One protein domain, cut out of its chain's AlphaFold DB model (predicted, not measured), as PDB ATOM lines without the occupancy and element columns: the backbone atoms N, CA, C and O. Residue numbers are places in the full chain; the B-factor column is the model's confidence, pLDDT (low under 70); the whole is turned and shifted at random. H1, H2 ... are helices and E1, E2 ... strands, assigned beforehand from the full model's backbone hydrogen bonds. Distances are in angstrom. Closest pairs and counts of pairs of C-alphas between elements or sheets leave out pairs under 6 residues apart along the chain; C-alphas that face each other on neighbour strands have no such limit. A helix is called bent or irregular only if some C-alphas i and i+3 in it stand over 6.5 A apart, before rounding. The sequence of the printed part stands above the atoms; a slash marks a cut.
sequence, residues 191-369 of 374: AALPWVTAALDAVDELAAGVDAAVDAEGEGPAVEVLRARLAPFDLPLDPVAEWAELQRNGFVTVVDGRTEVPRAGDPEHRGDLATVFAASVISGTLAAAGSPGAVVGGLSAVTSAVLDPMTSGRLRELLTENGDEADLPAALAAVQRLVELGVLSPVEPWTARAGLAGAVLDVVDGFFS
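What this domain is: This is residues 191 to 369 of the 374 residues of an uncharacterized protein of Kineococcus radiotolerans (strain ATCC BAA-149 / DSM 14245 / SRS30216) (UniProt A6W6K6). Two lobes of helices lie end to end along the longest axis, bridged by the long helix H4. One lobe holds H1, H2 and H3, with the small strand hairpin of E1 and E2 at its far end; the other holds H5, H6 and H7, while H8 crosses H4 and packs on H5. The printed part has 179 residues, mostly helix by class, with eight named helices and two named strands in the order H1 H2 H3 E1 E2 H4 H5 H6 H7 H8; the sheet E1 - E2 is antiparallel. The whole is elongated, 56 by 34 by 31 A, yet compact, with a radius of gyration of the C-alphas of 17.3 A.

How they stand to each other: E1, residues 253 to 255, and E2, residues 258 to 260, form an antiparallel hairpin, with N 253 and O 260 2.8 A apart and N 258 and O 255 2.9 A apart, both within hydrogen-bond range. H1, residues 194 to 207, comes nearest E2 at the C-alphas of Ala 207 and Glu 260, 5.2 A apart. H1 and H2, residues 221 to 233, form a helical hairpin and touch at a shallow tilt of 14 degrees, opposite ways; their closest C-alphas, Ala 202 and Leu 226, are 5.6 A apart. H2, with residues 222 to 227 alone, touches H3, residues 239 to 248, closest at the C-alphas of Arg 227 and Pro 239, 5.6 A. H4, residues 267 to 287, touches H1 with residues 270 to 278 alone, closest at the C-alphas of Val 196 and Ala 274, 6.0 A. With residues 275 to 283 alone H4 touches H8, residues 354 to 368, at a steep tilt of 52 degrees; the closest C-alphas, Ala 279 and Ala 359, are 4.5 A apart. H5, residues 292 to 307, and H7, residues 325 to 340, touch at a steep tilt of 49 degrees, closest at the C-alphas of Ala 294 and Ala 331, 4.1 A. H6, residues 312 to 322, touches H7, closest at the C-alphas of Leu 319 and Glu 325, 4.9 A. Every O i to N i+4 pair is within hydrogen-bond range in H1, H3, H4, H5 and H6, against 7 of 9 in H2, 10 of 12 in H7 and 9 of 11 in H8.

Where its parts are: E1 spans 6.6 A and E2 6.5 A. H4 spans 30.0 A, H7 23.3 A, H5 22.1 A and H8 21.9 A. H1 begins at C-alpha 194, (227.519, 230.773, 274.943), and H8 ends at C-alpha 368, (202.032, 220.312, 266.060). H2 and H7 are irregular, with C-alphas 229 and 232 7.1 A apart and C-alphas 326 and 329 7.4 A apart; H8 is irregular, but only just, with C-alphas 355 and 358 7.0 A apart.

The domain as a whole: The two C-alphas farthest apart, those of Asp 256 and Glu 321, are 56.2 A from each other. The printed part has no cut. The links H1 to H2 and H7 to H8 are long, 13 residues each. The mean pLDDT of the printed part is 91.8, and no printed residue is under 70.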
ATOM      1  N   ALA A 191     227.011 227.644 267.781       95.00
ATOM      2  CA  ALA A 191     228.136 227.786 268.704       95.00
ATOM      3  C   ALA A 191     228.408 229.246 269.108       95.00
ATOM      4  O   ALA A 191     229.047 229.479 270.137       95.00
ATOM      5  N   ALA A 192     227.899 230.233 268.362       94.19
ATOM      6  CA  ALA A 192     227.939 231.635 268.779       94.19
ATOM      7  C   ALA A 192     227.135 231.882 270.072       94.19
ATOM      8  O   ALA A 192     227.393 232.859 270.776       94.19
ATOM      9  N   LEU A 193     226.206 230.984 270.424       95.75
ATOM     10  CA  LEU A 193     225.453 231.027 271.674       95.75
ATOM     11  C   LEU A 193     226.302 230.443 272.822       95.75
ATOM     12  O   LEU A 193     226.661 229.259 272.792       95.75
ATOM     13  N   PRO A 194     226.615 231.222 273.881       95.50
ATOM     14  CA  PRO A 194     227.519 230.773 274.943       95.50
ATOM     15  C   PRO A 194     227.076 229.489 275.655       95.50
ATOM     16  O   PRO A 194     227.908 228.652 276.009       95.50
ATOM     17  N   TRP A 195     225.767 229.311 275.844       96.31
ATOM     18  CA  TRP A 195     225.213 228.123 276.487       96.31
ATOM     19  C   TRP A 195     225.223 226.889 275.576       96.31
ATOM     20  O   TRP A 195     225.390 225.786 276.089       96.31
ATOM     21  N   VAL A 196     225.140 227.047 274.248       97.06
ATOM     22  CA  VAL A 196     225.342 225.935 273.300       97.06
ATOM     23  C   VAL A 196     226.788 225.466 273.361       97.06
ATOM     24  O   VAL A 196     227.041 224.269 273.470       97.06
ATOM     25  N   THR A 197     227.750 226.393 273.360       96.69
ATOM     26  CA  THR A 197     229.168 226.035 273.523       96.69
ATOM     27  C   THR A 197     229.399 225.284 274.836       96.69
ATOM     28  O   THR A 197     230.059 224.246 274.843       96.69
ATOM     29  N   ALA A 198     228.798 225.738 275.940       96.88
ATOM     30  CA  ALA A 198     228.888 225.036 277.219       96.88
ATOM     31  C   ALA A 198     228.237 223.640 277.194       96.88
ATOM     32  O   ALA A 198     228.757 222.714 277.819       96.88
ATOM     33  N   ALA A 199     227.130 223.472 276.465       96.25
ATOM     34  CA  ALA A 199     226.487 222.177 276.261       96.25
ATOM     35  C   ALA A 199     227.384 221.224 275.452       96.25
ATOM     36  O   ALA A 199     227.578 220.073 275.840       96.25
ATOM     37  N   LEU A 200     228.005 221.712 274.376       96.12
ATOM     38  CA  LEU A 200     228.954 220.940 273.571       96.12
ATOM     39  C   LEU A 200     230.208 220.551 274.371       96.12
ATOM     40  O   LEU A 200     230.660 219.412 274.272       96.12
ATOM     41  N   ASP A 201     230.721 221.440 275.224       96.62
ATOM     42  CA  ASP A 201     231.812 221.129 276.157       96.62
ATOM     43  C   ASP A 201     231.410 220.038 277.166       96.62
ATOM     44  O   ASP A 201     232.226 219.186 277.533       96.62
ATOM     45  N   ALA A 202     230.153 220.046 277.622       96.44
ATOM     46  CA  ALA A 202     229.616 218.989 278.475       96.44
ATOM     47  C   ALA A 202     229.609 217.646 277.735       96.44
ATOM     48  O   ALA A 202     230.038 216.634 278.289       96.44
ATOM     49  N   VAL A 203     229.193 217.633 276.465       95.25
ATOM     50  CA  VAL A 203     229.225 216.430 275.622       95.25
ATOM     51  C   VAL A 203     230.657 215.943 275.386       95.25
ATOM     52  O   VAL A 203     230.896 214.740 275.444       95.25
ATOM     53  N   ASP A 204     231.627 216.837 275.197       95.50
ATOM     54  CA  ASP A 204     233.041 216.458 275.070       95.50
ATOM     55  C   ASP A 204     233.576 215.788 276.347       95.50
ATOM     56  O   ASP A 204     234.359 214.834 276.289       95.50
ATOM     57  N   GLU A 205     233.111 216.229 277.516       95.94
ATOM     58  CA  GLU A 205     233.414 215.581 278.791       95.94
ATOM     59  C   GLU A 205     232.741 214.204 278.905       95.94
ATOM     60  O   GLU A 205     233.400 213.233 279.284       95.94
ATOM     61  N   LEU A 206     231.478 214.071 278.482       95.62
ATOM     62  CA  LEU A 206     230.803 212.772 278.374       95.62
ATOM     63  C   LEU A 206     231.518 211.841 277.377       95.62
ATOM     64  O   LEU A 206     231.622 210.637 277.623       95.62
ATOM     65  N   ALA A 207     232.080 212.363 276.287       94.69
ATOM     66  CA  ALA A 207     232.835 211.590 275.301       94.69
ATOM     67  C   ALA A 207     234.159 211.041 275.858       94.69
ATOM     68  O   ALA A 207     234.643 210.006 275.398       94.69
ATOM     69  N   ALA A 208     234.724 211.675 276.893       93.81
ATOM     70  CA  ALA A 208     235.875 211.147 277.630       93.81
ATOM     71  C   ALA A 208     235.523 209.928 278.512       93.81
ATOM     72  O   ALA A 208     236.406 209.331 279.140       93.81
ATOM     73  N   GLY A 209     234.245 209.550 278.541       93.88
ATOM     74  CA  GLY A 209     233.703 208.398 279.235       93.88
ATOM     75  C   GLY A 209     233.508 208.683 280.704       93.88
ATOM     76  O   GLY A 209     234.358 208.316 281.502       93.88
ATOM     77  N   VAL A 210     232.392 209.304 281.064       96.31
ATOM     78  CA  VAL A 210     231.906 209.540 282.430       96.31
ATOM     79  C   VAL A 210     231.155 208.300 282.923       96.31
ATOM     80  O   VAL A 210     230.778 207.434 282.141       96.31
ATOM     81  N   ASP A 211     231.005 208.143 284.236       95.00
ATOM     82  CA  ASP A 211     230.178 207.071 284.798       95.00
ATOM     83  C   ASP A 211     228.696 207.339 284.488       95.00
ATOM     84  O   ASP A 211     228.179 208.408 284.814       95.00
ATOM     85  N   ALA A 212     228.038 206.377 283.841       92.75
ATOM     86  CA  ALA A 212     226.639 206.479 283.436       92.75
ATOM     87  C   ALA A 212     225.664 205.964 284.510       92.75
ATOM     88  O   ALA A 212     224.460 205.892 284.263       92.75
ATOM     89  N   ALA A 213     226.162 205.554 285.682       91.94
ATOM     90  CA  ALA A 213     225.314 205.136 286.786       91.94
ATOM     91  C   ALA A 213     224.393 206.283 287.226       91.94
ATOM     92  O   ALA A 213     224.862 207.356 287.608       91.94
ATOM     93  N   VAL A 214     223.089 206.014 287.211       92.44
ATOM     94  CA  VAL A 214     222.050 206.901 287.737       92.44
ATOM     95  C   VAL A 214     221.331 206.237 288.907       92.44
ATOM     96  O   VAL A 214     221.256 205.005 288.990       92.44
ATOM     97  N   ASP A 215     220.828 207.042 289.834       91.56
ATOM     98  CA  ASP A 215     219.975 206.581 290.922       91.56
ATOM     99  C   ASP A 215     218.496 206.474 290.498       91.56
ATOM    100  O   ASP A 215     218.156 206.481 289.315       91.56
ATOM    101  N   ALA A 216     217.599 206.294 291.472       83.38
ATOM    102  CA  ALA A 216     216.169 206.127 291.212       83.38
ATOM    103  C   ALA A 216     215.478 207.407 290.706       83.38
ATOM    104  O   ALA A 216     214.389 207.308 290.144       83.38
ATOM    105  N   GLU A 217     216.083 208.574 290.921       85.38
ATOM    106  CA  GLU A 217     215.589 209.879 290.471       85.38
ATOM    107  C   GLU A 217     216.215 210.276 289.124       85.38
ATOM    108  O   GLU A 217     215.876 211.313 288.566       85.38
ATOM    109  N   GLY A 218     217.083 209.424 288.564       88.06
ATOM    110  CA  GLY A 218     217.801 209.693 287.320       88.06
ATOM    111  C   GLY A 218     219.069 210.521 287.521       88.06
ATOM    112  O   GLY A 218     219.730 210.849 286.541       88.06
ATOM    113  N   GLU A 219     219.444 210.820 288.766       93.12
ATOM    114  CA  GLU A 219     220.620 211.617 289.106       93.12
ATOM    115  C   GLU A 219     221.896 210.776 289.048       93.12
ATOM    116  O   GLU A 219     221.922 209.612 289.453       93.12
ATOM    117  N   GLY A 220     222.990 211.361 288.565       95.50
ATOM    118  CA  GLY A 220     224.259 210.650 288.439       95.50
ATOM    119  C   GLY A 220     225.387 211.514 287.877       95.50
ATOM    120  O   GLY A 220     225.166 212.674 287.529       95.50
ATOM    121  N   PRO A 221     226.611 210.970 287.752       97.06
ATOM    122  CA  PRO A 221     227.771 211.745 287.313       97.06
ATOM    123  C   PRO A 221     227.612 212.362 285.916       97.06
ATOM    124  O   PRO A 221     228.074 213.477 285.701       97.06
ATOM    125  N   ALA A 222     226.937 211.680 284.985       95.19
ATOM    126  CA  ALA A 222     226.643 212.229 283.657       95.19
ATOM    127  C   ALA A 222     225.691 213.443 283.713       95.19
ATOM    128  O   ALA A 222     225.939 214.451 283.051       95.19
ATOM    129  N   VAL A 223     224.653 213.384 284.554       96.88
ATOM    130  CA  VAL A 223     223.718 214.503 284.782       96.88
ATOM    131  C   VAL A 223     224.428 215.682 285.446       96.88
ATOM    132  O   VAL A 223     224.224 216.829 285.054       96.88
ATOM    133  N   GLU A 224     225.318 215.414 286.404       97.31
ATOM    134  CA  GLU A 224     226.117 216.452 287.063       97.31
ATOM    135  C   GLU A 224     227.043 217.196 286.096       97.31
ATOM    136  O   GLU A 224     227.252 218.397 286.260       97.31
ATOM    137  N   VAL A 225     227.569 216.528 285.062       97.38
ATOM    138  CA  VAL A 225     228.362 217.191 284.014       97.38
ATOM    139  C   VAL A 225     227.508 218.206 283.253       97.38
ATOM    140  O   VAL A 225     227.910 219.366 283.137       97.38
ATOM    141  N   LEU A 226     226.311 217.813 282.800       96.38
ATOM    142  CA  LEU A 226     225.375 218.729 282.132       96.38
ATOM    143  C   LEU A 226     224.996 219.890 283.058       96.38
ATOM    144  O   LEU A 226     225.157 221.058 282.703       96.38
ATOM    145  N   ARG A 227     224.576 219.577 284.287       96.75
ATOM    146  CA  ARG A 227     224.194 220.565 285.303       96.75
ATOM    147  C   ARG A 227     225.306 221.573 285.562       96.75
ATOM    148  O   ARG A 227     225.059 222.774 285.527       96.75
ATOM    149  N   ALA A 228     226.525 221.109 285.819       96.69
ATOM    150  CA  ALA A 228     227.645 221.978 286.160       96.69
ATOM    151  C   ALA A 228     228.016 222.929 285.014       96.69
ATOM    152  O   ALA A 228     228.373 224.080 285.272       96.69
ATOM    153  N   ARG A 229     227.926 222.467 283.762       96.12
ATOM    154  CA  ARG A 229     228.253 223.270 282.575       96.12
ATOM    155  C   ARG A 229     227.170 224.283 282.227       96.12
ATOM    156  O   ARG A 229     227.504 225.387 281.806       96.12
ATOM    157  N   LEU A 230     225.903 223.936 282.447       95.12
ATOM    158  CA  LEU A 230     224.754 224.773 282.094       95.12
ATOM    159  C   LEU A 230     224.308 225.717 283.223       95.12
ATOM    160  O   LEU A 230     223.706 226.754 282.947       95.12
ATOM    161  N   ALA A 231     224.657 225.422 284.481       94.06
ATOM    162  CA  ALA A 231     224.313 226.239 285.651       94.06
ATOM    163  C   ALA A 231     224.604 227.752 285.525       94.06
ATOM    164  O   ALA A 231     223.816 228.531 286.063       94.06
ATOM    165  N   PRO A 232     225.675 228.219 284.846       95.38
ATOM    166  CA  PRO A 232     225.948 229.652 284.718       95.38
ATOM    167  C   PRO A 232     224.905 230.455 283.927       95.38
ATOM    168  O   PRO A 232     224.914 231.680 284.026       95.38
ATOM    169  N   PHE A 233     224.046 229.803 283.137       92.56
ATOM    170  CA  PHE A 233     223.188 230.467 282.148       92.56
ATOM    171  C   PHE A 233     221.705 230.552 282.546       92.56
ATOM    172  O   PHE A 233     220.918 231.145 281.811       92.56
ATOM    173  N   ASP A 234     221.320 229.990 283.699       92.31
ATOM    174  CA  ASP A 234     219.929 229.987 284.194       92.31
ATOM    175  C   ASP A 234     218.919 229.478 283.141       92.31
ATOM    176  O   ASP A 234     217.875 230.077 282.878       92.31
ATOM    177  N   LEU A 235     219.280 228.398 282.444       94.06
ATOM    178  CA  LEU A 235     218.468 227.859 281.354       94.06
ATOM    179  C   LEU A 235     217.221 227.154 281.903       94.06
ATOM    180  O   LEU A 235     217.315 226.480 282.932       94.06
ATOM    181  N   PRO A 236     216.079 227.215 281.195       91.19
ATOM    182  CA  PRO A 236     214.871 226.475 281.552       91.19
ATOM    183  C   PRO A 236     214.981 224.997 281.135       91.19
ATOM    184  O   PRO A 236     214.109 224.472 280.450       91.19
ATOM    185  N   LEU A 237     216.077 224.339 281.518       91.31
ATOM    186  CA  LEU A 237     216.369 222.942 281.207       91.31
ATOM    187  C   LEU A 237     216.387 222.106 282.483       91.31
ATOM    188  O   LEU A 237     216.916 222.536 283.511       91.31
ATOM    189  N   ASP A 238     215.875 220.883 282.387       92.88
ATOM    190  CA  ASP A 238     216.092 219.847 283.391       92.88
ATOM    191  C   ASP A 238     217.263 218.954 282.943       92.88
ATOM    192  O   ASP A 238     217.111 218.197 281.984       92.88
ATOM    193  N   PRO A 239     218.428 218.988 283.622       94.19
ATOM    194  CA  PRO A 239     219.578 218.162 283.257       94.19
ATOM    195  C   PRO A 239     219.279 216.657 283.200       94.19
ATOM    196  O   PRO A 239     219.950 215.937 282.458       94.19
ATOM    197  N   VAL A 240     218.294 216.169 283.965       95.12
ATOM    198  CA  VAL A 240     217.871 214.761 283.923       95.12
ATOM    199  C   VAL A 240     217.107 214.473 282.630       95.12
ATOM    200  O   VAL A 240     217.364 213.454 281.982       95.12
ATOM    201  N   ALA A 241     216.212 215.376 282.223       93.00
ATOM    202  CA  ALA A 241     215.487 215.274 280.960       93.00
ATOM    203  C   ALA A 241     216.442 215.356 279.762       93.00
ATOM    204  O   ALA A 241     216.377 214.498 278.885       93.00
ATOM    205  N   GLU A 242     217.397 216.290 279.779       94.50
ATOM    206  CA  GLU A 242     218.418 216.408 278.728       94.50
ATOM    207  C   GLU A 242     219.281 215.144 278.630       94.50
ATOM    208  O   GLU A 242     219.542 214.633 277.543       94.50
ATOM    209  N   TRP A 243     219.688 214.569 279.766       94.94
ATOM    210  CA  TRP A 243     220.418 213.300 279.774       94.94
ATOM    211  C   TRP A 243     219.611 212.144 279.163       94.94
ATOM    212  O   TRP A 243     220.167 211.289 278.462       94.94
ATOM    213  N   ALA A 244     218.303 212.097 279.420       92.94
ATOM    214  CA  ALA A 244     217.416 211.110 278.816       92.94
ATOM    215  C   ALA A 244     217.234 211.353 277.307       92.94
ATOM    216  O   ALA A 244     217.263 210.393 276.535       92.94
ATOM    217  N   GLU A 245     217.111 212.613 276.885       91.81
ATOM    218  CA  GLU A 245     216.978 213.031 275.484       91.81
ATOM    219  C   GLU A 245     218.197 212.624 274.655       91.81
ATOM    220  O   GLU A 245     218.077 211.959 273.621       91.81
ATOM    221  N   LEU A 246     219.394 212.927 275.160       93.69
ATOM    222  CA  LEU A 246     220.657 212.570 274.519       93.69
ATOM    223  C   LEU A 246     220.796 211.057 274.300       93.69
ATOM    224  O   LEU A 246     221.317 210.619 273.272       93.69
ATOM    225  N   GLN A 247     220.316 210.245 275.245       93.75
ATOM    226  CA  GLN A 247     220.298 208.790 275.093       93.75
ATOM    227  C   GLN A 247     219.219 208.314 274.122       93.75
ATOM    228  O   GLN A 247     219.487 207.434 273.304       93.75
ATOM    229  N   ARG A 248     218.008 208.882 274.195       91.56
ATOM    230  CA  ARG A 248     216.880 208.501 273.332       91.56
ATOM    231  C   ARG A 248     217.215 208.718 271.858       91.56
ATOM    232  O   ARG A 248     216.940 207.841 271.042       91.56
ATOM    233  N   ASN A 249     217.880 209.827 271.552       89.19
ATOM    234  CA  ASN A 249     218.313 210.170 270.199       89.19
ATOM    235  C   ASN A 249     219.645 209.511 269.796       89.19
ATOM    236  O   ASN A 249     220.105 209.663 268.666       89.19
ATOM    237  N   GLY A 250     220.275 208.749 270.697       91.81
ATOM    238  CA  GLY A 250     221.513 208.022 270.414       91.81
ATOM    239  C   GLY A 250     222.761 208.901 270.295       91.81
ATOM    240  O   GLY A 250     223.796 208.412 269.837       91.81
ATOM    241  N   PHE A 251     222.691 210.164 270.726       94.25
ATOM    242  CA  PHE A 251     223.853 211.051 270.838       94.25
ATOM    243  C   PHE A 251     224.825 210.581 271.916       94.25
ATOM    244  O   PHE A 251     226.038 210.728 271.780       94.25
ATOM    245  N   VAL A 252     224.299 209.980 272.984       94.38
ATOM    246  CA  VAL A 252     225.105 209.333 274.016       94.38
ATOM    247  C   VAL A 252     224.643 207.897 274.198       94.38
ATOM    248  O   VAL A 252     223.458 207.596 274.288       94.38
ATOM    249  N   THR A 253     225.606 206.992 274.275       95.06
ATOM    250  CA  THR A 253     225.402 205.569 274.540       95.06
ATOM    251  C   THR A 253     226.157 205.162 275.801       95.06
ATOM    252  O   THR A 253     227.020 205.896 276.285       95.06
ATOM    253  N   VAL A 254     225.823 204.000 276.363       95.00
ATOM    254  CA  VAL A 254     226.494 203.466 277.553       95.00
ATOM    255  C   VAL A 254     227.195 202.159 277.204       95.00
ATOM    256  O   VAL A 254     226.542 201.168 276.872       95.00
ATOM    257  N   VAL A 255     228.521 202.143 277.326       94.44
ATOM    258  CA  VAL A 255     229.375 200.976 277.078       94.44
ATOM    259  C   VAL A 255     230.162 200.660 278.341       94.44
ATOM    260  O   VAL A 255     230.860 201.506 278.891       94.44
ATOM    261  N   ASP A 256     229.998 199.438 278.851       94.19
ATOM    262  CA  ASP A 256     230.622 198.971 280.097       94.19
ATOM    263  C   ASP A 256     230.395 199.913 281.305       94.19
ATOM    264  O   ASP A 256     231.255 200.066 282.174       94.19
ATOM    265  N   GLY A 257     229.217 200.549 281.366       94.38
ATOM    266  CA  GLY A 257     228.838 201.493 282.428       94.38
ATOM    267  C   GLY A 257     229.438 202.894 282.278       94.38
ATOM    268  O   GLY A 257     229.321 203.710 283.191       94.38
ATOM    269  N   ARG A 258     230.084 203.191 281.148       97.50
ATOM    270  CA  ARG A 258     230.648 204.506 280.835       97.50
ATOM    271  C   ARG A 258     229.924 205.128 279.653       97.50
ATOM    272  O   ARG A 258     229.444 204.412 278.779       97.50
ATOM    273  N   THR A 259     229.845 206.449 279.635       96.75
ATOM    274  CA  THR A 259     229.285 207.185 278.506       96.75
ATOM    275  C   THR A 259     230.193 207.061 277.282       96.75
ATOM    276  O   THR A 259     231.416 207.037 277.388       96.75
ATOM    277  N   GLU A 260     229.595 206.975 276.108       95.12
ATOM    278  CA  GLU A 260     230.274 207.038 274.820       95.12
ATOM    279  C   GLU A 260     229.436 207.922 273.903       95.12
ATOM    280  O   GLU A 260     228.239 207.688 273.751       95.12
ATOM    281  N   VAL A 261     230.063 208.930 273.300       93.75
ATOM    282  CA  VAL A 261     229.424 209.827 272.330       93.75
ATOM    283  C   VAL A 261     229.903 209.403 270.944       93.75
ATOM    284  O   VAL A 261     231.063 209.665 270.587       93.75
ATOM    285  N   PRO A 262     229.075 208.692 270.161       86.75
ATOM    286  CA  PRO A 262     229.454 208.285 268.820       86.75
ATOM    287  C   PRO A 262     229.795 209.525 267.993       86.75
ATOM    288  O   PRO A 262     229.071 210.504 268.022       86.75
ATOM    289  N   ARG A 263     230.892 209.498 267.231       88.06
ATOM    290  CA  ARG A 263     231.258 210.609 266.328       88.06
ATOM    291  C   ARG A 263     231.391 211.985 267.016       88.06
ATOM    292  O   ARG A 263     231.194 212.999 266.364       88.06
ATOM    293  N   ALA A 264     231.832 212.050 268.275       85.56
ATOM    294  CA  ALA A 264     232.024 213.317 269.006       85.56
ATOM    295  C   ALA A 264     232.855 214.398 268.264       85.56
ATOM    296  O   ALA A 264     232.692 215.595 268.503       85.56
ATOM    297  N   GLY A 265     233.756 213.982 267.365       83.44
ATOM    298  CA  GLY A 265     234.579 214.874 266.539       83.44
ATOM    299  C   GLY A 265     234.026 215.191 265.143       83.44
ATOM    300  O   GLY A 265     234.727 215.839 264.371       83.44
ATOM    301  N   ASP A 266     232.839 214.700 264.790       90.94
ATOM    302  CA  ASP A 266     232.195 214.924 263.493       90.94
ATOM    303  C   ASP A 266     231.369 216.226 263.520       90.94
ATOM    304  O   ASP A 266     230.461 216.334 264.347       90.94
ATOM    305  N   PRO A 267     231.666 217.227 262.670       89.50
ATOM    306  CA  PRO A 267     230.964 218.511 262.681       89.50
ATOM    307  C   PRO A 267     229.452 218.401 262.477       89.50
ATOM    308  O   PRO A 267     228.715 219.141 263.118       89.50
ATOM    309  N   GLU A 268     228.991 217.473 261.634       90.81
ATOM    310  CA  GLU A 268     227.560 217.261 261.374       90.81
ATOM    311  C   GLU A 268     226.854 216.792 262.652       90.81
ATOM    312  O   GLU A 268     225.912 217.425 263.116       90.81
ATOM    313  N   HIS A 269     227.424 215.787 263.324       92.31
ATOM    314  CA  HIS A 269     226.908 215.285 264.597       92.31
ATOM    315  C   HIS A 269     226.903 216.345 265.709       92.31
ATOM    316  O   HIS A 269     225.992 216.389 266.534       92.31
ATOM    317  N   ARG A 270     227.922 217.213 265.747       93.69
ATOM    318  CA  ARG A 270     227.966 218.343 266.689       93.69
ATOM    319  C   ARG A 270     226.918 219.403 266.362       93.69
ATOM    320  O   ARG A 270     226.376 219.998 267.287       93.69
ATOM    321  N   GLY A 271     226.654 219.635 265.076       93.62
ATOM    322  CA  GLY A 271     225.560 220.482 264.611       93.62
ATOM    323  C   GLY A 271     224.214 219.955 265.095       93.62
ATOM    324  O   GLY A 271     223.466 220.705 265.709       93.62
ATOM    325  N   ASP A 272     223.955 218.657 264.925       94.38
ATOM    326  CA  ASP A 272     222.720 218.009 265.387       94.38
ATOM    327  C   ASP A 272     222.546 218.116 266.912       94.38
ATOM    328  O   ASP A 272     221.483 218.496 267.401       94.38
ATOM    329  N   LEU A 273     223.612 217.855 267.678       94.81
ATOM    330  CA  LEU A 273     223.632 218.046 269.134       94.81
ATOM    331  C   LEU A 273     223.287 219.483 269.536       94.81
ATOM    332  O   LEU A 273     222.486 219.704 270.443       94.81
ATOM    333  N   ALA A 274     223.908 220.462 268.877       96.38
ATOM    334  CA  ALA A 274     223.670 221.874 269.139       96.38
ATOM    335  C   ALA A 274     222.220 222.276 268.821       96.38
ATOM    336  O   ALA A 274     221.610 223.009 269.599       96.38
ATOM    337  N   THR A 275     221.663 221.754 267.725       96.00
ATOM    338  CA  THR A 275     220.261 221.945 267.335       96.00
ATOM    339  C   THR A 275     219.314 221.424 268.412       96.00
ATOM    340  O   THR A 275     218.423 222.160 268.829       96.00
ATOM    341  N   VAL A 276     219.548 220.213 268.932       94.94
ATOM    342  CA  VAL A 276     218.712 219.613 269.987       94.94
ATOM    343  C   VAL A 276     218.750 220.436 271.268       94.94
ATOM    344  O   VAL A 276     217.696 220.781 271.797       94.94
ATOM    345  N   PHE A 277     219.936 220.838 271.736       95.88
ATOM    346  CA  PHE A 277     220.025 221.711 272.910       95.88
ATOM    347  C   PHE A 277     219.298 223.041 272.692       95.88
ATOM    348  O   PHE A 277     218.638 223.541 273.605       95.88
ATOM    349  N   ALA A 278     219.395 223.620 271.492       96.50
ATOM    350  CA  ALA A 278     218.691 224.852 271.184       96.50
ATOM    351  C   ALA A 278     217.171 224.673 271.152       96.50
ATOM    352  O   ALA A 278     216.457 225.488 271.739       96.50
ATOM    353  N   ALA A 279     216.679 223.585 270.562       96.00
ATOM    354  CA  ALA A 279     215.263 223.241 270.567       96.00
ATOM    355  C   ALA A 279     214.732 223.032 271.997       96.00
ATOM    356  O   ALA A 279     213.666 223.559 272.332       96.00
ATOM    357  N   SER A 280     215.493 222.359 272.872       95.44
ATOM    358  CA  SER A 280     215.144 222.189 274.290       95.44
ATOM    359  C   SER A 280     215.043 223.531 275.020       95.44
ATOM    360  O   SER A 280     214.069 223.778 275.732       95.44
ATOM    361  N   VAL A 281     216.008 224.440 274.823       96.62
ATOM    362  CA  VAL A 281     216.005 225.767 275.471       96.62
ATOM    363  C   VAL A 281     214.839 226.625 274.988       96.62
ATOM    364  O   VAL A 281     214.174 227.271 275.805       96.62
ATOM    365  N   ILE A 282     214.565 226.627 273.681       96.44
ATOM    366  CA  ILE A 282     213.424 227.348 273.106       96.44
ATOM    367  C   ILE A 282     212.120 226.779 273.676       96.44
ATOM    368  O   ILE A 282     211.317 227.535 274.223       96.44
ATOM    369  N   SER A 283     211.938 225.455 273.645       94.50
ATOM    370  CA  SER A 283     210.744 224.783 274.177       94.50
ATOM    371  C   SER A 283     210.536 225.057 275.663       94.50
ATOM    372  O   SER A 283     209.436 225.431 276.067       94.50
ATOM    373  N   GLY A 284     211.589 224.943 276.477       93.88
ATOM    374  CA  GLY A 284     211.538 225.234 277.911       93.88
ATOM    375  C   GLY A 284     211.184 226.694 278.201       93.88
ATOM    376  O   GLY A 284     210.378 226.976 279.089       93.88
ATOM    377  N   THR A 285     211.719 227.628 277.408       95.88
ATOM    378  CA  THR A 285     211.400 229.062 277.518       95.88
ATOM    379  C   THR A 285     209.932 229.330 277.194       95.88
ATOM    380  O   THR A 285     209.255 230.032 277.944       95.88
ATOM    381  N   LEU A 286     209.418 228.745 276.109       93.62
ATOM    382  CA  LEU A 286     208.015 228.883 275.721       93.62
ATOM    383  C   LEU A 286     207.088 228.249 276.764       93.62
ATOM    384  O   LEU A 286     206.128 228.884 277.194       93.62
ATOM    385  N   ALA A 287     207.400 227.043 277.242       90.38
ATOM    386  CA  ALA A 287     206.621 226.352 278.270       90.38
ATOM    387  C   ALA A 287     206.546 227.141 279.593       90.38
ATOM    388  O   ALA A 287     205.520 227.112 280.278       90.38
ATOM    389  N   ALA A 288     207.593 227.899 279.933       91.38
ATOM    390  CA  ALA A 288     207.627 228.757 281.116       91.38
ATOM    391  C   ALA A 288     206.713 229.997 281.021       91.38
ATOM    392  O   ALA A 288     206.440 230.625 282.047       91.38
ATOM    393  N   ALA A 289     206.196 230.342 279.834       86.19
ATOM    394  CA  ALA A 289     205.356 231.525 279.620       86.19
ATOM    395  C   ALA A 289     203.991 231.455 280.343       86.19
ATOM    396  O   ALA A 289     203.335 232.476 280.543       86.19
ATOM    397  N   GLY A 290     203.567 230.265 280.784       80.62
ATOM    398  CA  GLY A 290     202.483 230.094 281.757       80.62
ATOM    399  C   GLY A 290     201.052 230.218 281.215       80.62
ATOM    400  O   GLY A 290     200.111 229.969 281.972       80.62
ATOM    401  N   SER A 291     200.861 230.541 279.931       87.00
ATOM    402  CA  SER A 291     199.560 230.474 279.254       87.00
ATOM    403  C   SER A 291     199.682 230.008 277.795       87.00
ATOM    404  O   SER A 291     200.708 230.251 277.157       87.00
ATOM    405  N   PRO A 292     198.645 229.353 277.233       84.62
ATOM    406  CA  PRO A 292     198.648 228.946 275.828       84.62
ATOM    407  C   PRO A 292     198.821 230.117 274.851       84.62
ATOM    408  O   PRO A 292     199.593 229.991 273.905       84.62
ATOM    409  N   GLY A 293     198.170 231.262 275.094       81.56
ATOM    410  CA  GLY A 293     198.315 232.454 274.253       81.56
ATOM    411  C   GLY A 293     199.743 233.002 274.261       81.56
ATOM    412  O   GLY A 293     200.278 233.367 273.215       81.56
ATOM    413  N   ALA A 294     200.420 232.969 275.415       87.44
ATOM    414  CA  ALA A 294     201.816 233.383 275.521       87.44
ATOM    415  C   ALA A 294     202.775 232.423 274.800       87.44
ATOM    416  O   ALA A 294     203.692 232.880 274.118       87.44
ATOM    417  N   VAL A 295     202.531 231.109 274.899       88.62
ATOM    418  CA  VAL A 295     203.269 230.082 274.142       88.62
ATOM    419  C   VAL A 295     203.110 230.316 272.642       88.62
ATOM    420  O   VAL A 295     204.107 230.378 271.931       88.62
ATOM    421  N   VAL A 296     201.877 230.502 272.158       85.75
ATOM    422  CA  VAL A 296     201.594 230.767 270.736       85.75
ATOM    423  C   VAL A 296     202.242 232.071 270.278       85.75
ATOM    424  O   VAL A 296     202.822 232.111 269.194       85.75
ATOM    425  N   GLY A 297     202.199 233.125 271.096       86.44
ATOM    426  CA  GLY A 297     202.853 234.398 270.799       86.44
ATOM    427  C   GLY A 297     204.374 234.268 270.681       86.44
ATOM    428  O   GLY A 297     204.952 234.706 269.688       86.44
ATOM    429  N   GLY A 298     205.021 233.609 271.647       91.69
ATOM    430  CA  GLY A 298     206.460 233.341 271.603       91.69
ATOM    431  C   GLY A 298     206.859 232.426 270.441       91.69
ATOM    432  O   GLY A 298     207.824 232.720 269.738       91.69
ATOM    433  N   LEU A 299     206.078 231.369 270.178       89.69
ATOM    434  CA  LEU A 299     206.278 230.463 269.043       89.69
ATOM    435  C   LEU A 299     206.155 231.210 267.710       89.69
ATOM    436  O   LEU A 299     206.967 231.012 266.810       89.69
ATOM    437  N   SER A 300     205.173 232.108 267.597       87.94
ATOM    438  CA  SER A 300     204.989 232.957 266.417       87.94
ATOM    439  C   SER A 300     206.178 233.891 266.225       87.94
ATOM    440  O   SER A 300     206.655 234.027 265.103       87.94
ATOM    441  N   ALA A 301     206.687 234.495 267.302       90.19
ATOM    442  CA  ALA A 301     207.847 235.375 267.239       90.19
ATOM    443  C   ALA A 301     209.119 234.633 266.815       90.19
ATOM    444  O   ALA A 301     209.788 235.101 265.905       90.19
ATOM    445  N   VAL A 302     209.426 233.468 267.398       92.25
ATOM    446  CA  VAL A 302     210.637 232.705 267.039       92.25
ATOM    447  C   VAL A 302     210.549 232.075 265.647       92.25
ATOM    448  O   VAL A 302     211.525 232.085 264.907       92.25
ATOM    449  N   THR A 303     209.365 231.598 265.248       90.12
ATOM    450  CA  THR A 303     209.129 231.073 263.894       90.12
ATOM    451  C   THR A 303     209.278 232.169 262.851       90.12
ATOM    452  O   THR A 303     209.951 231.988 261.839       90.12
ATOM    453  N   SER A 304     208.665 233.323 263.113       87.06
ATOM    454  CA  SER A 304     208.761 234.467 262.214       87.06
ATOM    455  C   SER A 304     210.192 234.988 262.200       87.06
ATOM    456  O   SER A 304     210.749 235.137 261.137       87.06
ATOM    457  N   ALA A 305     210.896 235.087 263.323       87.06
ATOM    458  CA  ALA A 305     212.294 235.521 263.325       87.06
ATOM    459  C   ALA A 305     213.229 234.724 262.381       87.06
ATOM    460  O   ALA A 305     214.237 235.276 261.940       87.06
ATOM    461  N   VAL A 306     212.899 233.467 262.053       87.06
ATOM    462  CA  VAL A 306     213.585 232.671 261.016       87.06
ATOM    463  C   VAL A 306     213.074 232.969 259.599       87.06
ATOM    464  O   VAL A 306     213.865 232.996 258.662       87.06
ATOM    465  N   LEU A 307     211.760 233.137 259.420       83.69
ATOM    466  CA  LEU A 307     211.110 233.219 258.104       83.69
ATOM    467  C   LEU A 307     210.841 234.650 257.612       83.69
ATOM    468  O   LEU A 307     210.936 234.915 256.420       83.69
ATOM    469  N   ASP A 308     210.445 235.533 258.521       79.12
ATOM    470  CA  ASP A 308     210.007 236.908 258.298       79.12
ATOM    471  C   ASP A 308     210.125 237.753 259.597       79.12
ATOM    472  O   ASP A 308     209.495 237.414 260.607       79.12
ATOM    473  N   PRO A 309     210.908 238.849 259.630       75.38
ATOM    474  CA  PRO A 309     211.155 239.606 260.858       75.38
ATOM    475  C   PRO A 309     209.873 240.028 261.614       75.38
ATOM    476  O   PRO A 309     208.954 240.624 261.053       75.38
ATOM    477  N   MET A 310     209.816 239.767 262.927       82.94
ATOM    478  CA  MET A 310     208.635 240.047 263.769       82.94
ATOM    479  C   MET A 310     208.815 241.310 264.615       82.94
ATOM    480  O   MET A 310     209.849 241.491 265.246       82.94
ATOM    481  N   THR A 311     207.782 242.147 264.723       84.94
ATOM    482  CA  THR A 311     207.747 243.296 265.651       84.94
ATOM    483  C   THR A 311     206.751 243.068 266.789       84.94
ATOM    484  O   THR A 311     205.815 242.272 266.670       84.94
ATOM    485  N   SER A 312     206.872 243.825 267.879       87.06
ATOM    486  CA  SER A 312     205.873 243.864 268.954       87.06
ATOM    487  C   SER A 312     204.503 244.323 268.458       87.06
ATOM    488  O   SER A 312     203.474 243.855 268.955       87.06
ATOM    489  N   GLY A 313     204.471 245.219 267.466       84.50
ATOM    490  CA  GLY A 313     203.247 245.641 266.786       84.50
ATOM    491  C   GLY A 313     202.543 244.460 266.125       84.50
ATOM    492  O   GLY A 313     201.367 244.214 266.401       84.50
ATOM    493  N   ARG A 314     203.285 243.675 265.339       84.31
ATOM    494  CA  ARG A 314     202.751 242.504 264.638       84.31
ATOM    495  C   ARG A 314     202.348 241.380 265.594       84.31
ATOM    496  O   ARG A 314     201.298 240.765 265.413       84.31
ATOM    497  N   LEU A 315     203.124 241.162 266.655       90.06
ATOM    498  CA  LEU A 315     202.787 240.207 267.710       90.06
ATOM    499  C   LEU A 315     201.480 240.587 268.426       90.06
ATOM    500  O   LEU A 315     200.642 239.721 268.680       90.06
ATOM    501  N   ARG A 316     201.270 241.879 268.722       90.12
ATOM    502  CA  ARG A 316     200.011 242.371 269.302       90.12
ATOM    503  C   ARG A 316     198.831 242.107 268.378       90.12
ATOM    504  O   ARG A 316     197.824 241.591 268.847       90.12
ATOM    505  N   GLU A 317     198.954 242.445 267.096       87.31
ATOM    506  CA  GLU A 317     197.900 242.187 266.107       87.31
ATOM    507  C   GLU A 317     197.517 240.705 266.074       87.31
ATOM    508  O   GLU A 317     196.338 240.380 266.201       87.31
ATOM    509  N   LEU A 318     198.510 239.814 266.006       88.56
ATOM    510  CA  LEU A 318     198.304 238.367 265.999       88.56
ATOM    511  C   LEU A 318     197.561 237.882 267.250       88.56
ATOM    512  O   LEU A 318     196.626 237.087 267.150       88.56
ATOM    513  N   LEU A 319     197.949 238.349 268.438       88.31
ATOM    514  CA  LEU A 319     197.279 237.952 269.680       88.31
ATOM    515  C   LEU A 319     195.863 238.528 269.773       88.31
ATOM    516  O   LEU A 319     194.942 237.823 270.182       88.31
ATOM    517  N   THR A 320     195.644 239.771 269.342       90.25
ATOM    518  CA  THR A 320     194.300 240.364 269.276       90.25
ATOM    519  C   THR A 320     193.392 239.598 268.308       90.25
ATOM    520  O   THR A 320     192.240 239.329 268.652       90.25
ATOM    521  N   GLU A 321     193.890 239.191 267.137       88.75
ATOM    522  CA  GLU A 321     193.137 238.392 266.155       88.75
ATOM    523  C   GLU A 321     192.724 237.015 266.700       88.75
ATOM    524  O   GLU A 321     191.622 236.544 266.406       88.75
ATOM    525  N   ASN A 322     193.564 236.406 267.542       86.00
ATOM    526  CA  ASN A 322     193.282 235.123 268.194       86.00
ATOM    527  C   ASN A 322     192.446 235.245 269.482       86.00
ATOM    528  O   ASN A 322     191.970 234.240 270.005       86.00
ATOM    529  N   GLY A 323     192.193 236.466 269.966       88.75
ATOM    530  CA  GLY A 323     191.467 236.710 271.218       88.75
ATOM    531  C   GLY A 323     192.326 236.592 272.484       88.75
ATOM    532  O   GLY A 323     191.774 236.595 273.584       88.75
ATOM    533  N   ASP A 324     193.651 236.566 272.328       92.06
ATOM    534  CA  ASP A 324     194.659 236.351 273.370       92.06
ATOM    535  C   ASP A 324     195.440 237.639 273.709       92.06
ATOM    536  O   ASP A 324     196.538 237.600 274.257       92.06
ATOM    537  N   GLU A 325     194.893 238.827 273.416       91.44
ATOM    538  CA  GLU A 325     195.561 240.116 273.696       91.44
ATOM    539  C   GLU A 325     195.972 240.269 275.173       91.44
ATOM    540  O   GLU A 325     196.987 240.889 275.488       91.44
ATOM    541  N   ALA A 326     195.209 239.665 276.091       93.25
ATOM    542  CA  ALA A 326     195.523 239.662 277.518       93.25
ATOM    543  C   ALA A 326     196.848 238.945 277.848       93.25
ATOM    544  O   ALA A 326     197.459 239.260 278.870       93.25
ATOM    545  N   ASP A 327     197.300 238.029 276.988       93.88
ATOM    546  CA  ASP A 327     198.552 237.282 277.126       93.88
ATOM    547  C   ASP A 327     199.758 238.009 276.507       93.88
ATOM    548  O   ASP A 327     200.893 237.559 276.682       93.88
ATOM    549  N   LEU A 328     199.565 239.162 275.848       93.69
ATOM    550  CA  LEU A 328     200.653 239.927 275.225       93.69
ATOM    551  C   LEU A 328     201.835 240.208 276.174       93.69
ATOM    552  O   LEU A 328     202.973 240.012 275.749       93.69
ATOM    553  N   PRO A 329     201.644 240.616 277.447       95.50
ATOM    554  CA  PRO A 329     202.774 240.824 278.354       95.50
ATOM    555  C   PRO A 329     203.583 239.548 278.621       95.50
ATOM    556  O   PRO A 329     204.803 239.618 278.743       95.50
ATOM    557  N   ALA A 330     202.923 238.389 278.701       93.88
ATOM    558  CA  ALA A 330     203.585 237.107 278.918       93.88
ATOM    559  C   ALA A 330     204.293 236.616 277.644       93.88
ATOM    560  O   ALA A 330     205.422 236.137 277.725       93.88
ATOM    561  N   ALA A 331     203.688 236.819 276.468       94.44
ATOM    562  CA  ALA A 331     204.335 236.562 275.181       94.44
ATOM    563  C   ALA A 331     205.606 237.413 275.014       94.44
ATOM    564  O   ALA A 331     206.664 236.884 274.686       94.44
ATOM    565  N   LEU A 332     205.530 238.715 275.313       94.94
ATOM    566  CA  LEU A 332     206.686 239.616 275.267       94.94
ATOM    567  C   LEU A 332     207.766 239.229 276.286       94.94
ATOM    568  O   LEU A 332     208.945 239.339 275.977       94.94
ATOM    569  N   ALA A 333     207.392 238.737 277.470       95.31
ATOM    570  CA  ALA A 333     208.361 238.226 278.439       95.31
ATOM    571  C   ALA A 333     209.094 236.974 277.922       95.31
ATOM    572  O   ALA A 333     210.302 236.854 278.115       95.31
ATOM    573  N   ALA A 334     208.394 236.071 277.227       95.44
ATOM    574  CA  ALA A 334     209.016 234.915 276.583       95.44
ATOM    575  C   ALA A 334     209.959 235.336 275.442       95.44
ATOM    576  O   ALA A 334     211.086 234.852 275.372       95.44
ATOM    577  N   VAL A 335     209.543 236.289 274.598       96.00
ATOM    578  CA  VAL A 335     210.393 236.869 273.542       96.00
ATOM    579  C   VAL A 335     211.636 237.523 274.140       96.00
ATOM    580  O   VAL A 335     212.744 237.234 273.700       96.00
ATOM    581  N   GLN A 336     211.479 238.326 275.193       95.88
ATOM    582  CA  GLN A 336     212.603 238.953 275.884       95.88
ATOM    583  C   GLN A 336     213.564 237.910 276.460       95.88
ATOM    584  O   GLN A 336     214.778 238.084 276.391       95.88
ATOM    585  N   ARG A 337     213.046 236.793 276.982       96.00
ATOM    586  CA  ARG A 337     213.901 235.704 277.456       96.00
ATOM    587  C   ARG A 337     214.679 235.048 276.313       96.00
ATOM    588  O   ARG A 337     215.859 234.760 276.477       96.00
ATOM    589  N   LEU A 338     214.058 234.847 275.150       96.50
ATOM    590  CA  LEU A 338     214.741 234.337 273.955       96.50
ATOM    591  C   LEU A 338     215.810 235.316 273.435       96.50
ATOM    592  O   LEU A 338     216.872 234.877 272.999       96.50
ATOM    593  N   VAL A 339     215.566 236.625 273.547       95.06
ATOM    594  CA  VAL A 339     216.556 237.681 273.286       95.06
ATOM    595  C   VAL A 339     217.743 237.588 274.252       95.06
ATOM    596  O   VAL A 339     218.889 237.566 273.817       95.06
ATOM    597  N   GLU A 340     217.495 237.479 275.560       94.50
ATOM    598  CA  GLU A 340     218.554 237.340 276.577       94.50
ATOM    599  C   GLU A 340     219.416 236.089 276.367       94.50
ATOM    600  O   GLU A 340     220.609 236.086 276.670       94.50
ATOM    601  N   LEU A 341     218.810 235.021 275.848       95.00
ATOM    602  CA  LEU A 341     219.491 233.777 275.504       95.00
ATOM    603  C   LEU A 341     220.205 233.846 274.142       95.00
ATOM    604  O   LEU A 341     220.880 232.889 273.771       95.00
ATOM    605  N   GLY A 342     220.076 234.949 273.401       93.38
ATOM    606  CA  GLY A 342     220.684 235.150 272.085       93.38
ATOM    607  C   GLY A 342     220.013 234.376 270.946       93.38
ATOM    608  O   GLY A 342     220.545 234.354 269.841       93.38
ATOM    609  N   VAL A 343     218.860 233.743 271.195       95.44
ATOM    610  CA  VAL A 343     218.072 233.055 270.154       95.44
ATOM    611  C   VAL A 343     217.487 234.070 269.172       95.44
ATOM    612  O   VAL A 343     217.421 233.809 267.973       95.44
ATOM    613  N   LEU A 344     217.072 235.228 269.689       94.31
ATOM    614  CA  LEU A 344     216.542 236.344 268.912       94.31
ATOM    615  C   LEU A 344     217.489 237.541 268.974       94.31
ATOM    616  O   LEU A 344     218.160 237.757 269.986       94.31
ATOM    617  N   SER A 345     217.504 238.348 267.912       91.00
ATOM    618  CA  SER A 345     218.204 239.631 267.895       91.00
ATOM    619  C   SER A 345     217.692 240.542 269.017       91.00
ATOM    620  O   SER A 345     216.496 240.549 269.306       91.00
ATOM    621  N   PRO A 346     218.562 241.356 269.640       86.44
ATOM    622  CA  PRO A 346     218.195 242.181 270.796       86.44
ATOM    623  C   PRO A 346     217.267 243.356 270.475       86.44
ATOM    624  O   PRO A 346     216.775 244.019 271.384       86.44
ATOM    625  N   VAL A 347     217.048 243.608 269.190       82.00
ATOM    626  CA  VAL A 347     216.294 244.733 268.647       82.00
ATOM    627  C   VAL A 347     215.199 244.229 267.723       82.00
ATOM    628  O   VAL A 347     215.345 243.183 267.080       82.00
ATOM    629  N   GLU A 348     214.113 244.992 267.661       80.69
ATOM    630  CA  GLU A 348     213.037 244.772 266.707       80.69
ATOM    631  C   GLU A 348     213.401 245.307 265.311       80.69
ATOM    632  O   GLU A 348     214.058 246.348 265.190       80.69
ATOM    633  N   PRO A 349     212.913 244.657 264.240       86.62
ATOM    634  CA  PRO A 349     212.182 243.409 264.232       86.62
ATOM    635  C   PRO A 349     213.111 242.262 264.626       86.62
ATOM    636  O   PRO A 349     214.264 242.190 264.200       86.62
ATOM    637  N   TRP A 350     212.592 241.378 265.465       89.94
ATOM    638  CA  TRP A 350     213.335 240.233 265.945       89.94
ATOM    639  C   TRP A 350     213.614 239.286 264.786       89.94
ATOM    640  O   TRP A 350     212.711 238.896 264.043       89.94
ATOM    641  N   THR A 351     214.883 238.921 264.665       89.50
ATOM    642  CA  THR A 351     215.417 237.964 263.697       89.50
ATOM    643  C   THR A 351     216.187 236.878 264.436       89.50
ATOM    644  O   THR A 351     216.603 237.074 265.578       89.50
ATOM    645  N   ALA A 352     216.357 235.723 263.806       89.75
ATOM    646  CA  ALA A 352     217.175 234.628 264.304       89.75
ATOM    647  C   ALA A 352     218.323 234.363 263.324       89.75
ATOM    648  O   ALA A 352     218.181 234.553 262.115       89.75
ATOM    649  N   ARG A 353     219.463 233.893 263.843       91.00
ATOM    650  CA  ARG A 353     220.563 233.405 262.996       91.00
ATOM    651  C   ARG A 353     220.071 232.236 262.143       91.00
ATOM    652  O   ARG A 353     219.323 231.393 262.638       91.00
ATOM    653  N   ALA A 354     220.524 232.145 260.897       87.06
ATOM    654  CA  ALA A 354     220.038 231.133 259.961       87.06
ATOM    655  C   ALA A 354     220.256 229.698 260.484       87.06
ATOM    656  O   ALA A 354     219.374 228.848 260.352       87.06
ATOM    657  N   GLY A 355     221.373 229.432 261.169       90.69
ATOM    658  CA  GLY A 355     221.651 228.134 261.792       90.69
ATOM    659  C   GLY A 355     220.657 227.676 262.868       90.69
ATOM    660  O   GLY A 355     220.642 226.490 263.188       90.69
ATOM    661  N   LEU A 356     219.795 228.559 263.394       94.94
ATOM    662  CA  LEU A 356     218.718 228.189 264.325       94.94
ATOM    663  C   LEU A 356     217.484 227.597 263.630       94.94
ATOM    664  O   LEU A 356     216.619 227.060 264.320       94.94
ATOM    665  N   ALA A 357     217.391 227.652 262.296       92.56
ATOM    666  CA  ALA A 357     216.212 227.196 261.556       92.56
ATOM    667  C   ALA A 357     215.815 225.746 261.889       92.56
ATOM    668  O   ALA A 357     214.633 225.474 262.080       92.56
ATOM    669  N   GLY A 358     216.790 224.841 262.040       93.50
ATOM    670  CA  GLY A 358     216.535 223.446 262.424       93.50
ATOM    671  C   GLY A 358     215.970 223.304 263.834       93.50
ATOM    672  O   GLY A 358     215.008 222.579 264.044       93.50
ATOM    673  N   ALA A 359     216.492 224.075 264.792       96.12
ATOM    674  CA  ALA A 359     216.002 224.032 266.166       96.12
ATOM    675  C   ALA A 359     214.563 224.555 266.241       96.12
ATOM    676  O   ALA A 359     213.717 223.976 266.911       96.12
ATOM    677  N   VAL A 360     214.264 225.636 265.515       95.44
ATOM    678  CA  VAL A 360     212.906 226.188 265.431       95.44
ATOM    679  C   VAL A 360     211.960 225.226 264.713       95.44
ATOM    680  O   VAL A 360     210.824 225.067 265.156       95.44
ATOM    681  N   LEU A 361     212.418 224.549 263.654       93.88
ATOM    682  CA  LEU A 361     211.663 223.490 262.985       93.88
ATOM    683  C   LEU A 361     211.292 222.369 263.960       93.88
ATOM    684  O   LEU A 361     210.113 222.029 264.027       93.88
ATOM    685  N   ASP A 362     212.247 221.857 264.739       92.81
ATOM    686  CA  ASP A 362     212.012 220.790 265.722       92.81
ATOM    687  C   ASP A 362     210.990 221.211 266.788       92.81
ATOM    688  O   ASP A 362     210.090 220.445 267.132       92.81
ATOM    689  N   VAL A 363     211.075 222.455 267.276       93.00
ATOM    690  CA  VAL A 363     210.095 222.994 268.232       93.00
ATOM    691  C   VAL A 363     208.703 223.060 267.609       93.00
ATOM    692  O   VAL A 363     207.736 222.588 268.205       93.00
ATOM    693  N   VAL A 364     208.576 223.635 266.411       88.62
ATOM    694  CA  VAL A 364     207.280 223.765 265.728       88.62
ATOM    695  C   VAL A 364     206.699 222.384 265.415       88.62
ATOM    696  O   VAL A 364     205.522 222.152 265.685       88.62
ATOM    697  N   ASP A 365     207.503 221.453 264.903       88.69
ATOM    698  CA  ASP A 365     207.067 220.081 264.626       88.69
ATOM    699  C   ASP A 365     206.610 219.379 265.911       88.69
ATOM    700  O   ASP A 365     205.525 218.804 265.934       88.69
ATOM    701  N   GLY A 366     207.343 219.529 267.019       85.25
ATOM    702  CA  GLY A 366     206.954 218.998 268.329       85.25
ATOM    703  C   GLY A 366     205.623 219.553 268.851       85.25
ATOM    704  O   GLY A 366     204.793 218.795 269.349       85.25
ATOM    705  N   PHE A 367     205.364 220.855 268.684       81.19
ATOM    706  CA  PHE A 367     204.097 221.479 269.097       81.19
ATOM    707  C   PHE A 367     202.890 221.037 268.258       81.19
ATOM    708  O   PHE A 367     201.763 221.035 268.762       81.19
ATOM    709  N   PHE A 368     203.102 220.699 266.984       77.00
ATOM    710  CA  PHE A 368     202.032 220.312 266.060       77.00
ATOM    711  C   PHE A 368     201.969 218.808 265.769       77.00
ATOM    712  O   PHE A 368     201.024 218.359 265.107       77.00
ATOM    713  N   SER A 369     202.920 218.020 266.275       71.44
ATOM    714  CA  SER A 369     202.890 216.568 266.159       71.44
ATOM    715  C   SER A 369     201.669 216.017 266.892       71.44
ATOM    716  O   SER A 369     201.309 216.425 267.994       71.44
TER     717      SER A 369